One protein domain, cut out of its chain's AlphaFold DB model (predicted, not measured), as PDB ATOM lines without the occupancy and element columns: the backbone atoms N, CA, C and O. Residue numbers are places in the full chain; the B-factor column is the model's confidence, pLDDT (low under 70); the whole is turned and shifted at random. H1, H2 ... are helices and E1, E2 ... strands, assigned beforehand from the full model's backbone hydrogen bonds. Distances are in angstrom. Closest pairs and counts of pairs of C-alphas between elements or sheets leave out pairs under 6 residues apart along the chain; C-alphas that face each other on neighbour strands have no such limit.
ATOM      1  N   VAL A 128      84.248 149.351 116.969       65.31
ATOM      2  CA  VAL A 128      85.676 149.387 117.293       65.31
ATOM      3  C   VAL A 128      86.189 147.957 117.236       65.31
ATOM      4  O   VAL A 128      85.736 147.111 118.003       65.31
ATOM      5  N   VAL A 129      87.132 147.688 116.336       63.03
ATOM      6  CA  VAL A 129      87.819 146.396 116.232       63.03
ATOM      7  C   VAL A 129      89.297 146.651 116.504       63.03
ATOM      8  O   VAL A 129      89.889 147.538 115.898       63.03
ATOM      9  N   ALA A 130      89.879 145.949 117.479       65.69
ATOM     10  CA  ALA A 130      91.282 146.114 117.887       65.69
ATOM     11  C   ALA A 130      91.727 147.583 118.119       65.69
ATOM     12  O   ALA A 130      92.853 147.964 117.806       65.69
ATOM     13  N   GLY A 131      90.838 148.430 118.655       63.66
ATOM     14  CA  GLY A 131      91.120 149.849 118.918       63.66
ATOM     15  C   GLY A 131      91.005 150.782 117.705       63.66
ATOM     16  O   GLY A 131      91.286 151.969 117.844       63.66
ATOM     17  N   VAL A 132      90.571 150.281 116.543       60.75
ATOM     18  CA  VAL A 132      90.330 151.068 115.325       60.75
ATOM     19  C   VAL A 132      88.832 151.115 115.025       60.75
ATOM     20  O   VAL A 132      88.167 150.082 114.937       60.75
ATOM     21  N   GLU A 133      88.288 152.319 114.850       62.28
ATOM     22  CA  GLU A 133      86.887 152.511 114.470       62.28
ATOM     23  C   GLU A 133      86.649 152.158 112.987       62.28
ATOM     24  O   GLU A 133      87.076 152.863 112.070       62.28
ATOM     25  N   VAL A 134      85.928 151.060 112.741       61.50
ATOM     26  CA  VAL A 134      85.503 150.602 111.415       61.50
ATOM     27  C   VAL A 134      84.022 150.936 111.185       61.50
ATOM     28  O   VAL A 134      83.160 150.681 112.021       61.50
ATOM     29  N   ARG A 135      83.716 151.564 110.043       61.91
ATOM     30  CA  ARG A 135      82.365 152.056 109.688       61.91
ATOM     31  C   ARG A 135      81.794 151.336 108.467       61.91
ATOM     32  O   ARG A 135      81.298 150.223 108.572       61.91
ATOM     33  N   LYS A 136      81.939 151.937 107.274       54.53
ATOM     34  CA  LYS A 136      81.500 151.381 105.976       54.53
ATOM     35  C   LYS A 136      82.089 149.990 105.689       54.53
ATOM     36  O   LYS A 136      81.556 149.256 104.867       54.53
ATOM     37  N   TYR A 137      83.167 149.634 106.380       55.91
ATOM     38  CA  TYR A 137      83.849 148.349 106.284       55.91
ATOM     39  C   TYR A 137      83.487 147.425 107.452       55.91
ATOM     40  O   TYR A 137      84.341 146.700 107.932       55.91
ATOM     41  N   LYS A 138      82.237 147.452 107.933       47.56
ATOM     42  CA  LYS A 138      81.723 146.530 108.965       47.56
ATOM     43  C   LYS A 138      82.018 145.049 108.674       47.56
ATOM     44  O   LYS A 138      82.124 144.259 109.598       47.56
ATOM     45  N   ASP A 139      82.194 144.714 107.395       49.66
ATOM     46  CA  ASP A 139      82.541 143.379 106.910       49.66
ATOM     47  C   ASP A 139      84.067 143.166 106.810       49.66
ATOM     48  O   ASP A 139      84.511 142.307 106.048       49.66
ATOM     49  N   VAL A 140      84.894 143.948 107.529       52.59
ATOM     50  CA  VAL A 140      86.297 143.569 107.775       52.59
ATOM     51  C   VAL A 140      86.243 142.164 108.368       52.59
ATOM     52  O   VAL A 140      85.689 141.952 109.444       52.59
ATOM     53  N   GLN A 141      86.707 141.191 107.587       46.91
ATOM     54  CA  GLN A 141      86.603 139.778 107.906       46.91
ATOM     55  C   GLN A 141      87.434 139.485 109.166       46.91
ATOM     56  O   GLN A 141      88.647 139.316 109.092       46.91
ATOM     57  N   GLY A 142      86.770 139.416 110.320       52.53
ATOM     58  CA  GLY A 142      87.365 138.987 111.588       52.53
ATOM     59  C   GLY A 142      87.989 140.100 112.438       52.53
ATOM     60  O   GLY A 142      87.804 141.290 112.203       52.53
ATOM     61  N   GLU A 143      88.711 139.683 113.480       58.66
ATOM     62  CA  GLU A 143      89.309 140.554 114.508       58.66
ATOM     63  C   GLU A 143      90.547 141.342 114.020       58.66
ATOM     64  O   GLU A 143      91.061 142.188 114.754       58.66
ATOM     65  N   ASP A 144      91.030 141.100 112.792       74.44
ATOM     66  CA  ASP A 144      92.216 141.756 112.228       74.44
ATOM     67  C   ASP A 144      91.853 142.942 111.319       74.44
ATOM     68  O   ASP A 144      91.578 142.800 110.125       74.44
ATOM     69  N   VAL A 145      91.932 144.153 111.872       73.94
ATOM     70  CA  VAL A 145      91.717 145.415 111.138       73.94
ATOM     71  C   VAL A 145      92.731 145.690 110.028       73.94
ATOM     72  O   VAL A 145      92.480 146.523 109.149       73.94
ATOM     73  N   ASN A 146      93.863 144.992 110.042       80.81
ATOM     74  CA  ASN A 146      94.892 145.084 109.015       80.81
ATOM     75  C   ASN A 146      94.770 143.964 107.968       80.81
ATOM     76  O   ASN A 146      95.525 143.958 106.992       80.81
ATOM     77  N   GLY A 147      93.786 143.073 108.115       84.94
ATOM     78  CA  GLY A 147      93.472 142.031 107.151       84.94
ATOM     79  C   GLY A 147      93.013 142.621 105.817       84.94
ATOM     80  O   GLY A 147      92.019 143.345 105.738       84.94
ATOM     81  N   ILE A 148      93.740 142.313 104.740       88.62
ATOM     82  CA  ILE A 148      93.362 142.717 103.380       88.62
ATOM     83  C   ILE A 148      92.091 141.951 102.981       88.62
ATOM     84  O   ILE A 148      92.148 140.720 102.915       88.62
ATOM     85  N   PRO A 149      90.974 142.634 102.654       85.00
ATOM     86  CA  PRO A 149      89.735 141.957 102.283       85.00
ATOM     87  C   PRO A 149      89.908 141.070 101.048       85.00
ATOM     88  O   PRO A 149      90.521 141.492 100.066       85.00
ATOM     89  N   GLU A 150      89.287 139.888 101.041       86.06
ATOM     90  CA  GLU A 150      89.266 138.995  99.868       86.06
ATOM     91  C   GLU A 150      88.674 139.667  98.622       86.06
ATOM     92  O   GLU A 150      89.051 139.359  97.495       86.06
ATOM     93  N   THR A 151      87.778 140.636  98.818       86.31
ATOM     94  CA  THR A 151      87.151 141.404  97.739       86.31
ATOM     95  C   THR A 151      88.083 142.423  97.080       86.31
ATOM     96  O   THR A 151      87.674 143.053  96.105       86.31
ATOM     97  N   PHE A 152      89.293 142.645  97.606       93.06
ATOM     98  CA  PHE A 152      90.234 143.617  97.052       93.06
ATOM     99  C   PHE A 152      90.796 143.138  95.709       93.06
ATOM    100  O   PHE A 152      91.640 142.245  95.636       93.06
ATOM    101  N   LYS A 153      90.364 143.779  94.620       94.88
ATOM    102  CA  LYS A 153      90.605 143.311  93.242       94.88
ATOM    103  C   LYS A 153      92.047 143.468  92.776       94.88
ATOM    104  O   LYS A 153      92.443 142.870  91.780       94.88
ATOM    105  N   LEU A 154      92.815 144.320  93.450       96.69
ATOM    106  CA  LEU A 154      94.178 144.679  93.060       96.69
ATOM    107  C   LEU A 154      95.237 143.985  93.925       96.69
ATOM    108  O   LEU A 154      96.412 144.321  93.806       96.69
ATOM    109  N   LYS A 155      94.835 143.014  94.761       95.88
ATOM    110  CA  LYS A 155      95.688 142.313  95.734       95.88
ATOM    111  C   LYS A 155      97.046 141.888  95.162       95.88
ATOM    112  O   LYS A 155      98.075 142.229  95.745       95.88
ATOM    113  N   ASP A 156      97.032 141.237  94.001       97.00
ATOM    114  CA  ASP A 156      98.226 140.679  93.344       97.00
ATOM    115  C   ASP A 156      98.676 141.488  92.114       97.00
ATOM    116  O   ASP A 156      99.639 141.141  91.427       97.00
ATOM    117  N   VAL A 157      97.989 142.591  91.812       97.19
ATOM    118  CA  VAL A 157      98.323 143.447  90.671       97.19
ATOM    119  C   VAL A 157      99.513 144.317  91.045       97.19
ATOM    120  O   VAL A 157      99.477 145.001  92.063       97.19
ATOM    121  N   ARG A 158     100.554 144.334  90.205       98.00
ATOM    122  CA  ARG A 158     101.672 145.276  90.346       98.00
ATOM    123  C   ARG A 158     101.250 146.672  89.908       98.00
ATOM    124  O   ARG A 158     100.702 146.840  88.816       98.00
ATOM    125  N   LEU A 159     101.531 147.667  90.737       97.94
ATOM    126  CA  LEU A 159     101.036 149.032  90.603       97.94
ATOM    127  C   LEU A 159     102.177 150.044  90.451       97.94
ATOM    128  O   LEU A 159     103.325 149.801  90.816       97.94
ATOM    129  N   MET A 160     101.835 151.208  89.907       97.44
ATOM    130  CA  MET A 160     102.659 152.416  89.912       97.44
ATOM    131  C   MET A 160     101.799 153.669  89.932       97.44
ATOM    132  O   MET A 160     100.586 153.615  89.705       97.44
ATOM    133  N   ALA A 161     102.463 154.801  90.147       97.38
ATOM    134  CA  ALA A 161     101.883 156.117  89.965       97.38
ATOM    135  C   ALA A 161     101.242 156.234  88.569       97.38
ATOM    136  O   ALA A 161     101.813 155.835  87.543       97.38
ATOM    137  N   GLY A 162     100.000 156.709  88.561       95.19
ATOM    138  CA  GLY A 162      99.187 156.897  87.368       95.19
ATOM    139  C   GLY A 162      99.592 158.128  86.555       95.19
ATOM    140  O   GLY A 162     100.457 158.895  86.962       95.19
ATOM    141  N   PRO A 163      98.968 158.339  85.387       93.31
ATOM    142  CA  PRO A 163      99.270 159.476  84.516       93.31
ATOM    143  C   PRO A 163      98.794 160.831  85.062       93.31
ATOM    144  O   PRO A 163      99.196 161.868  84.538       93.31
ATOM    145  N   ARG A 164      97.905 160.848  86.060       94.56
ATOM    146  CA  ARG A 164      97.423 162.078  86.696       94.56
ATOM    147  C   ARG A 164      98.048 162.220  88.072       94.56
ATOM    148  O   ARG A 164      98.132 161.243  88.805       94.56
ATOM    149  N   GLU A 165      98.389 163.446  88.451       94.81
ATOM    150  CA  GLU A 165      98.929 163.742  89.776       94.81
ATOM    151  C   GLU A 165      97.848 164.347  90.695       94.81
ATOM    152  O   GLU A 165      97.068 165.211  90.269       94.81
ATOM    153  N   PRO A 166      97.769 163.933  91.973       92.88
ATOM    154  CA  PRO A 166      96.940 164.609  92.962       92.88
ATOM    155  C   PRO A 166      97.385 166.062  93.164       92.88
ATOM    156  O   PRO A 166      98.569 166.346  93.303       92.88
ATOM    157  N   LYS A 167      96.430 166.987  93.327       89.38
ATOM    158  CA  LYS A 167      96.715 168.426  93.543       89.38
ATOM    159  C   LYS A 167      97.636 168.721  94.737       89.38
ATOM    160  O   LYS A 167      98.196 169.806  94.833       89.38
ATOM    161  N   THR A 168      97.724 167.808  95.702       90.25
ATOM    162  CA  THR A 168      98.581 167.957  96.880       90.25
ATOM    163  C   THR A 168      99.040 166.606  97.407       90.25
ATOM    164  O   THR A 168      98.226 165.692  97.587       90.25
ATOM    165  N   ARG A 169     100.329 166.520  97.757       91.69
ATOM    166  CA  ARG A 169     100.943 165.338  98.385       91.69
ATOM    167  C   ARG A 169     100.469 165.089  99.818       91.69
ATOM    168  O   ARG A 169     100.606 163.989 100.330       91.69
ATOM    169  N   ARG A 170      99.825 166.080 100.448       86.88
ATOM    170  CA  ARG A 170      99.232 165.932 101.787       86.88
ATOM    171  C   ARG A 170      97.902 165.180 101.780       86.88
ATOM    172  O   ARG A 170      97.472 164.719 102.830       86.88
ATOM    173  N   SER A 171      97.220 165.084 100.636       88.69
ATOM    174  CA  SER A 171      95.947 164.355 100.525       88.69
ATOM    175  C   SER A 171      96.157 162.840 100.622       88.69
ATOM    176  O   SER A 171      97.272 162.367 100.429       88.69
ATOM    177  N   VAL A 172      95.089 162.072 100.867       90.38
ATOM    178  CA  VAL A 172      95.167 160.598 100.896       90.38
ATOM    179  C   VAL A 172      95.727 160.068  99.575       90.38
ATOM    180  O   VAL A 172      96.722 159.354  99.573       90.38
ATOM    181  N   PHE A 173      95.163 160.503  98.443       93.50
ATOM    182  CA  PHE A 173      95.693 160.149  97.125       93.50
ATOM    183  C   PHE A 173      97.116 160.656  96.902       93.50
ATOM    184  O   PHE A 173      97.903 159.957  96.285       93.50
ATOM    185  N   GLY A 174      97.461 161.833  97.428       94.56
ATOM    186  CA  GLY A 174      98.822 162.365  97.400       94.56
ATOM    187  C   GLY A 174      99.837 161.432  98.056       94.56
ATOM    188  O   GLY A 174     100.861 161.137  97.451       94.56
ATOM    189  N   LYS A 175      99.516 160.924  99.250       94.81
ATOM    190  CA  LYS A 175     100.350 159.959  99.980       94.81
ATOM    191  C   LYS A 175     100.458 158.626  99.245       94.81
ATOM    192  O   LYS A 175     101.554 158.094  99.123       94.81
ATOM    193  N   ILE A 176      99.345 158.121  98.704       96.00
ATOM    194  CA  ILE A 176      99.339 156.886  97.902       96.00
ATOM    195  C   ILE A 176     100.211 157.035  96.655       96.00
ATOM    196  O   ILE A 176     101.009 156.155  96.344       96.00
ATOM    197  N   TYR A 177     100.077 158.162  95.957       96.94
ATOM    198  CA  TYR A 177     100.854 158.457  94.764       96.94
ATOM    199  C   TYR A 177     102.353 158.536  95.086       96.94
ATOM    200  O   TYR A 177     103.143 157.887  94.413       96.94
ATOM    201  N   THR A 178     102.739 159.243  96.156       97.06
ATOM    202  CA  THR A 178     104.134 159.292  96.630       97.06
ATOM    203  C   THR A 178     104.670 157.901  96.982       97.06
ATOM    204  O   THR A 178     105.745 157.538  96.517       97.06
ATOM    205  N   ALA A 179     103.906 157.080  97.712       97.19
ATOM    206  CA  ALA A 179     104.324 155.718  98.053       97.19
ATOM    207  C   ALA A 179     104.596 154.857  96.803       97.19
ATOM    208  O   ALA A 179     105.534 154.064  96.790       97.19
ATOM    209  N   LEU A 180     103.806 155.035  95.741       97.50
ATOM    210  CA  LEU A 180     103.986 154.339  94.465       97.50
ATOM    211  C   LEU A 180     105.140 154.881  93.611       97.50
ATOM    212  O   LEU A 180     105.711 154.122  92.831       97.50
ATOM    213  N   GLU A 181     105.475 156.169  93.719       96.38
ATOM    214  CA  GLU A 181     106.678 156.733  93.088       96.38
ATOM    215  C   GLU A 181     107.954 156.196  93.737       96.38
ATOM    216  O   GLU A 181     108.919 155.894  93.040       96.38
ATOM    217  N   GLU A 182     107.942 156.051  95.062       97.19
ATOM    218  CA  GLU A 182     109.066 155.522  95.839       97.19
ATOM    219  C   GLU A 182     109.205 153.999  95.711       97.19
ATOM    220  O   GLU A 182     110.308 153.467  95.813       97.19
ATOM    221  N   ASN A 183     108.097 153.295  95.453       96.81
ATOM    222  CA  ASN A 183     108.045 151.836  95.383       96.81
ATOM    223  C   ASN A 183     107.364 151.359  94.082       96.81
ATOM    224  O   ASN A 183     106.301 150.733  94.122       96.81
ATOM    225  N   PRO A 184     107.930 151.654  92.901       94.50
ATOM    226  CA  PRO A 184     107.327 151.264  91.635       94.50
ATOM    227  C   PRO A 184     107.304 149.739  91.461       94.50
ATOM    228  O   PRO A 184     108.318 149.064  91.636       94.50
ATOM    229  N   GLY A 185     106.156 149.188  91.060       96.06
ATOM    230  CA  GLY A 185     106.004 147.763  90.764       96.06
ATOM    231  C   GLY A 185     105.615 146.885  91.955       96.06
ATOM    232  O   GLY A 185     105.496 145.673  91.766       96.06
ATOM    233  N   VAL A 186     105.372 147.466  93.138       97.69
ATOM    234  CA  VAL A 186     104.778 146.744  94.276       97.69
ATOM    235  C   VAL A 186     103.390 146.219  93.930       97.69
ATOM    236  O   VAL A 186     102.638 146.836  93.173       97.69
ATOM    237  N   THR A 187     103.035 145.072  94.491       98.31
ATOM    238  CA  THR A 187     101.673 144.538  94.449       98.31
ATOM    239  C   THR A 187     100.714 145.412  95.258       98.31
ATOM    240  O   THR A 187     101.128 146.167  96.144       98.31
ATOM    241  N   GLY A 188      99.408 145.300  95.004       97.62
ATOM    242  CA  GLY A 188      98.404 145.984  95.820       97.62
ATOM    243  C   GLY A 188      98.510 145.635  97.307       97.62
ATOM    244  O   GLY A 188      98.356 146.521  98.141       97.62
ATOM    245  N   SER A 189      98.830 144.384  97.651       96.81
ATOM    246  CA  SER A 189      99.002 143.957  99.051       96.81
ATOM    247  C   SER A 189     100.204 144.604  99.738       96.81
ATOM    248  O   SER A 189     100.120 145.044 100.889       96.81
ATOM    249  N   GLU A 190     101.327 144.695  99.028       97.94
ATOM    250  CA  GLU A 190     102.523 145.382  99.517       97.94
ATOM    251  C   GLU A 190     102.253 146.880  99.688       97.94
ATOM    252  O   GLU A 190     102.611 147.452 100.718       97.94
ATOM    253  N   LEU A 191     101.537 147.500  98.743       97.88
ATOM    254  CA  LEU A 191     101.118 148.894  98.862       97.88
ATOM    255  C   LEU A 191     100.233 149.119 100.094       97.88
ATOM    256  O   LEU A 191     100.467 150.074 100.830       97.88
ATOM    257  N   VAL A 192      99.256 148.246 100.366       95.88
ATOM    258  CA  VAL A 192      98.446 148.335 101.596       95.88
ATOM    259  C   VAL A 192      99.346 148.309 102.833       95.88
ATOM    260  O   VAL A 192      99.222 149.175 103.695       95.88
ATOM    261  N   SER A 193     100.303 147.381 102.884       95.06
ATOM    262  CA  SER A 193     101.237 147.246 104.012       95.06
ATOM    263  C   SER A 193     102.112 148.488 104.222       95.06
ATOM    264  O   SER A 193     102.392 148.855 105.362       95.06
ATOM    265  N   ILE A 194     102.535 149.144 103.136       96.06
ATOM    266  CA  ILE A 194     103.263 150.421 103.187       96.06
ATOM    267  C   ILE A 194     102.361 151.511 103.767       96.06
ATOM    268  O   ILE A 194     102.756 152.224 104.688       96.06
ATOM    269  N   LEU A 195     101.139 151.625 103.248       93.69
ATOM    270  CA  LEU A 195     100.217 152.694 103.617       93.69
ATOM    271  C   LEU A 195      99.758 152.585 105.071       93.69
ATOM    272  O   LEU A 195      99.699 153.609 105.735       93.69
ATOM    273  N   LEU A 196      99.529 151.384 105.604       90.38
ATOM    274  CA  LEU A 196      99.165 151.186 107.016       90.38
ATOM    275  C   LEU A 196     100.211 151.724 108.014       90.38
ATOM    276  O   LEU A 196      99.892 151.929 109.180       90.38
ATOM    277  N   ARG A 197     101.452 151.966 107.572       90.81
ATOM    278  CA  ARG A 197     102.537 152.523 108.401       90.81
ATOM    279  C   ARG A 197     102.668 154.041 108.287       90.81
ATOM    280  O   ARG A 197     103.498 154.628 108.979       90.81
ATOM    281  N   LEU A 198     101.908 154.676 107.398       89.44
ATOM    282  CA  LEU A 198     101.937 156.124 107.230       89.44
ATOM    283  C   LEU A 198     101.045 156.811 108.263       89.44
ATOM    284  O   LEU A 198      99.969 156.329 108.607       89.44
ATOM    285  N   ASP A 199     101.461 157.999 108.694       85.31
ATOM    286  CA  ASP A 199     100.642 158.861 109.541       85.31
ATOM    287  C   ASP A 199      99.560 159.559 108.706       85.31
ATOM    288  O   ASP A 199      99.880 160.377 107.838       85.31
ATOM    289  N   PHE A 200      98.280 159.285 108.972       84.62
ATOM    290  CA  PHE A 200      97.140 159.974 108.353       84.62
ATOM    291  C   PHE A 200      96.458 161.001 109.267       84.62
ATOM    292  O   PHE A 200      95.394 161.496 108.908       84.62
ATOM    293  N   SER A 201      97.054 161.394 110.396       76.31
ATOM    294  CA  SER A 201      96.456 162.327 111.373       76.31
ATOM    295  C   SER A 201      96.018 163.667 110.763       76.31
ATOM    296  O   SER A 201      95.031 164.273 111.173       76.31
ATOM    297  N   SER A 202      96.718 164.118 109.721       74.50
ATOM    298  CA  SER A 202      96.406 165.344 108.974       74.50
ATOM    299  C   SER A 202      95.339 165.173 107.881       74.50
ATOM    300  O   SER A 202      94.897 166.161 107.281       74.50
ATOM    301  N   ASN A 203      94.913 163.943 107.583       77.62
ATOM    302  CA  ASN A 203      93.909 163.646 106.569       77.62
ATOM    303  C   ASN A 203      92.522 163.578 107.197       77.62
ATOM    304  O   ASN A 203      92.154 162.588 107.804       77.62
ATOM    305  N   LYS A 204      91.718 164.614 106.947       58.88
ATOM    306  CA  LYS A 204      90.317 164.713 107.379       58.88
ATOM    307  C   LYS A 204      89.426 163.729 106.609       58.88
ATOM    308  O   LYS A 204      88.685 164.131 105.712       58.88
ATOM    309  N   SER A 205      89.553 162.440 106.900       59.72
ATOM    310  CA  SER A 205      88.680 161.381 106.405       59.72
ATOM    311  C   SER A 205      87.868 160.828 107.563       59.72
ATOM    312  O   SER A 205      88.333 160.818 108.697       59.72
ATOM    313  N   ALA A 206      86.658 160.345 107.285       46.44
ATOM    314  CA  ALA A 206      85.729 159.907 108.321       46.44
ATOM    315  C   ALA A 206      86.097 158.581 109.020       46.44
ATOM    316  O   ALA A 206      85.227 157.917 109.582       46.44
ATOM    317  N   TYR A 207      87.363 158.176 108.889       59.69
ATOM    318  CA  TYR A 207      87.857 156.813 109.069       59.69
ATOM    319  C   TYR A 207      89.318 156.761 109.550       59.69
ATOM    320  O   TYR A 207      89.915 155.691 109.556       59.69
ATOM    321  N   THR A 208      89.914 157.910 109.885       55.06
ATOM    322  CA  THR A 208      91.222 157.991 110.542       55.06
ATOM    323  C   THR A 208      90.976 158.353 112.002       55.06
ATOM    324  O   THR A 208      90.687 159.515 112.275       55.06
ATOM    325  N   GLN A 209      91.050 157.408 112.938       56.81
ATOM    326  CA  GLN A 209      91.025 157.762 114.363       56.81
ATOM    327  C   GLN A 209      92.462 158.033 114.797       56.81
ATOM    328  O   GLN A 209      93.314 157.150 114.702       56.81
ATOM    329  N   SER A 210      92.763 159.275 115.182       62.19
ATOM    330  CA  SER A 210      94.129 159.697 115.546       62.19
ATOM    331  C   SER A 210      95.196 159.393 114.473       62.19
ATOM    332  O   SER A 210      96.370 159.218 114.783       62.19
ATOM    333  N   GLY A 211      94.796 159.325 113.200       65.69
ATOM    334  CA  GLY A 211      95.683 159.021 112.074       65.69
ATOM    335  C   GLY A 211      95.893 157.539 111.756       65.69
ATOM    336  O   GLY A 211      96.499 157.251 110.725       65.69
ATOM    337  N   ALA A 212      95.361 156.618 112.563       70.75
ATOM    338  CA  ALA A 212      95.345 155.191 112.244       70.75
ATOM    339  C   ALA A 212      94.239 154.870 111.225       70.75
ATOM    340  O   ALA A 212      93.144 155.430 111.296       70.75
ATOM    341  N   VAL A 213      94.516 153.960 110.287       80.75
ATOM    342  CA  VAL A 213      93.580 153.503 109.243       80.75
ATOM    343  C   VAL A 213      93.564 151.979 109.171       80.75
ATOM    344  O   VAL A 213      94.553 151.342 109.521       80.75
ATOM    345  N   CYS A 214      92.467 151.388 108.695       83.06
ATOM    346  CA  CYS A 214      92.359 149.942 108.471       83.06
ATOM    347  C   CYS A 214      92.651 149.555 107.011       83.06
ATOM    348  O   CYS A 214      92.531 150.376 106.092       83.06
ATOM    349  N   ALA A 215      92.982 148.282 106.769       87.94
ATOM    350  CA  ALA A 215      93.333 147.790 105.433       87.94
ATOM    351  C   ALA A 215      92.190 147.966 104.425       87.94
ATOM    352  O   ALA A 215      92.410 148.421 103.305       87.94
ATOM    353  N   ALA A 216      90.950 147.691 104.836       84.94
ATOM    354  CA  ALA A 216      89.776 147.835 103.977       84.94
ATOM    355  C   ALA A 216      89.579 149.276 103.468       84.94
ATOM    356  O   ALA A 216      89.237 149.493 102.301       84.94
ATOM    357  N   TRP A 217      89.857 150.270 104.319       85.62
ATOM    358  CA  TRP A 217      89.824 151.680 103.934       85.62
ATOM    359  C   TRP A 217      90.887 152.002 102.884       85.62
ATOM    360  O   TRP A 217      90.576 152.600 101.850       85.62
ATOM    361  N   VAL A 218      92.120 151.544 103.115       91.12
ATOM    362  CA  VAL A 218      93.232 151.723 102.178       91.12
ATOM    363  C   VAL A 218      92.914 151.076 100.826       91.12
ATOM    364  O   VAL A 218      93.037 151.738  99.794       91.12
ATOM    365  N   CYS A 219      92.424 149.833 100.817       92.06
ATOM    366  CA  CYS A 219      92.017 149.122  99.603       92.06
ATOM    367  C   CYS A 219      90.993 149.920  98.787       92.06
ATOM    368  O   CYS A 219      91.161 150.080  97.578       92.06
ATOM    369  N   GLY A 220      89.975 150.494  99.441       90.00
ATOM    370  CA  GLY A 220      88.968 151.315  98.766       90.00
ATOM    371  C   GLY A 220      89.550 152.562  98.090       90.00
ATOM    372  O   GLY A 220      89.121 152.928  96.994       90.00
ATOM    373  N   TYR A 221      90.554 153.201  98.698       92.62
ATOM    374  CA  TYR A 221      91.260 154.315  98.061       92.62
ATOM    375  C   TYR A 221      92.152 153.858  96.907       92.62
ATOM    376  O   TYR A 221      92.171 154.533  95.879       92.62
ATOM    377  N   ILE A 222      92.849 152.726  97.029       95.75
ATOM    378  CA  ILE A 222      93.652 152.180  95.925       95.75
ATOM    379  C   ILE A 222      92.745 151.882  94.722       95.75
ATOM    380  O   ILE A 222      93.005 152.349  93.614       95.75
ATOM    381  N   GLU A 223      91.628 151.186  94.937       94.88
ATOM    382  CA  GLU A 223      90.653 150.905  93.879       94.88
ATOM    383  C   GLU A 223      90.053 152.186  93.294       94.88
ATOM    384  O   GLU A 223      89.926 152.306  92.077       94.88
ATOM    385  N   GLY A 224      89.743 153.180  94.130       92.81
ATOM    386  CA  GLY A 224      89.279 154.486  93.669       92.81
ATOM    387  C   GLY A 224      90.305 155.197  92.785       92.81
ATOM    388  O   GLY A 224      89.944 155.717  91.735       92.81
ATOM    389  N   GLY A 225      91.581 155.188  93.174       94.69
ATOM    390  CA  GLY A 225      92.668 155.807  92.414       94.69
ATOM    391  C   GLY A 225      92.962 155.101  91.089       94.69
ATOM    392  O   GLY A 225      93.411 155.759  90.149       94.69
ATOM    393  N   TYR A 226      92.681 153.798  91.020       96.00
ATOM    394  CA  TYR A 226      92.918 152.946  89.858       96.00
ATOM    395  C   TYR A 226      91.734 152.909  88.877       96.00
ATOM    396  O   TYR A 226      91.908 153.145  87.684       96.00
ATOM    397  N   PHE A 227      90.522 152.608  89.356       93.56
ATOM    398  CA  PHE A 227      89.358 152.354  88.496       93.56
ATOM    399  C   PHE A 227      88.607 153.618  88.086       93.56
ATOM    400  O   PHE A 227      87.925 153.609  87.060       93.56
ATOM    401  N   ARG A 228      88.687 154.707  88.860       88.88
ATOM    402  CA  ARG A 228      87.957 155.926  88.504       88.88
ATOM    403  C   ARG A 228      88.672 156.694  87.396       88.88
ATOM    404  O   ARG A 228      89.828 157.108  87.533       88.88
ATOM    405  N   SER A 229      87.942 156.940  86.313       80.88
ATOM    406  CA  SER A 229      88.423 157.662  85.132       80.88
ATOM    407  C   SER A 229      88.714 159.143  85.394       80.88
ATOM    408  O   SER A 229      89.529 159.740  84.692       80.88
ATOM    409  N   ASP A 230      88.087 159.746  86.407       80.00
ATOM    410  CA  ASP A 230      88.313 161.142  86.777       80.00
ATOM    411  C   ASP A 230      89.594 161.344  87.602       80.00
ATOM    412  O   ASP A 230      90.171 162.434  87.573       80.00
ATOM    413  N   THR A 231      90.097 160.303  88.272       84.12
ATOM    414  CA  THR A 231      91.323 160.390  89.077       84.12
ATOM    415  C   THR A 231      92.543 159.788  88.405       84.12
ATOM    416  O   THR A 231      93.540 160.485  88.331       84.12
ATOM    417  N   GLN A 232      92.495 158.539  87.916       90.25
ATOM    418  CA  GLN A 232      93.638 157.826  87.302       90.25
ATOM    419  C   GLN A 232      95.003 158.084  87.987       90.25
ATOM    420  O   GLN A 232      96.022 158.282  87.324       90.25
ATOM    421  N   TYR A 233      95.020 158.121  89.322       96.06
ATOM    422  CA  TYR A 233      96.223 158.381  90.124       96.06
ATOM    423  C   TYR A 233      97.092 157.131  90.283       96.06
ATOM    424  O   TYR A 233      98.242 157.223  90.697       96.06
ATOM    425  N   ILE A 234      96.545 155.959  89.971       97.31
ATOM    426  CA  ILE A 234      97.211 154.663  90.075       97.31
ATOM    427  C   ILE A 234      96.985 153.929  88.755       97.31
ATOM    428  O   ILE A 234      95.912 154.028  88.163       97.31
ATOM    429  N   GLN A 235      97.984 153.188  88.287       96.50
ATOM    430  CA  GLN A 235      97.861 152.328  87.111       96.50
ATOM    431  C   GLN A 235      98.656 151.034  87.292       96.50
ATOM    432  O   GLN A 235      99.471 150.917  88.209       96.50
ATOM    433  N   SER A 236      98.439 150.062  86.404       96.25
ATOM    434  CA  SER A 236      99.244 148.839  86.381       96.25
ATOM    435  C   SER A 236     100.697 149.166  86.047       96.25
ATOM    436  O   SER A 236     100.969 150.033  85.211       96.25
ATOM    437  N   TRP A 237     101.626 148.431  86.653       93.88
ATOM    438  CA  TRP A 237     103.041 148.526  86.322       93.88
ATOM    439  C   TRP A 237     103.267 148.238  84.840       93.88
ATOM    440  O   TRP A 237     102.921 147.168  84.334       93.88
TER     441      TRP A 237
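This is residues 128 to 237 of the 241 residues of an uncharacterized protein of Ectothiorhodospira magna (UniProt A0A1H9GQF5). Little regular structure: three short helices, H1, H2 and H3, cross one another as a core, with the small antiparallel sheet E2 - E3 at one end and loops with E1 at the other. The printed part has 110 residues, 41 in named elements: E1 E2 H1 H2 H3 E3, class mixed. It is compact, radius of gyration of the C-alphas 13.1 A, spanning 37 by 28 by 23 A.

Find C-alpha 132 at (90.330, 151.068, 115.325), where E1 runs to 134. Then come E2, 159 to 161; H1, 172 to 182, 15.6 A; H2, 188 to 195; H3, 215 to 227, 18.0 A. E3, 234 to 236, ends at (99.244, 148.839, 86.381).

Look at C-alphas 192 and 218, the closest of H2 and H3, 6.2 A apart; these helices touch at a steep tilt of 62 degrees. In E2 and E3, N 160 and O 235 are within hydrogen-bond range, 2.9 A. In H1, H2 and H3 every O i to N i+4 pair is within range.

The links E1 to E2 and H2 to H3 are long. The printed part has no cut; pLDDT is under 70 at residues 128 to 143 and 204 to 211.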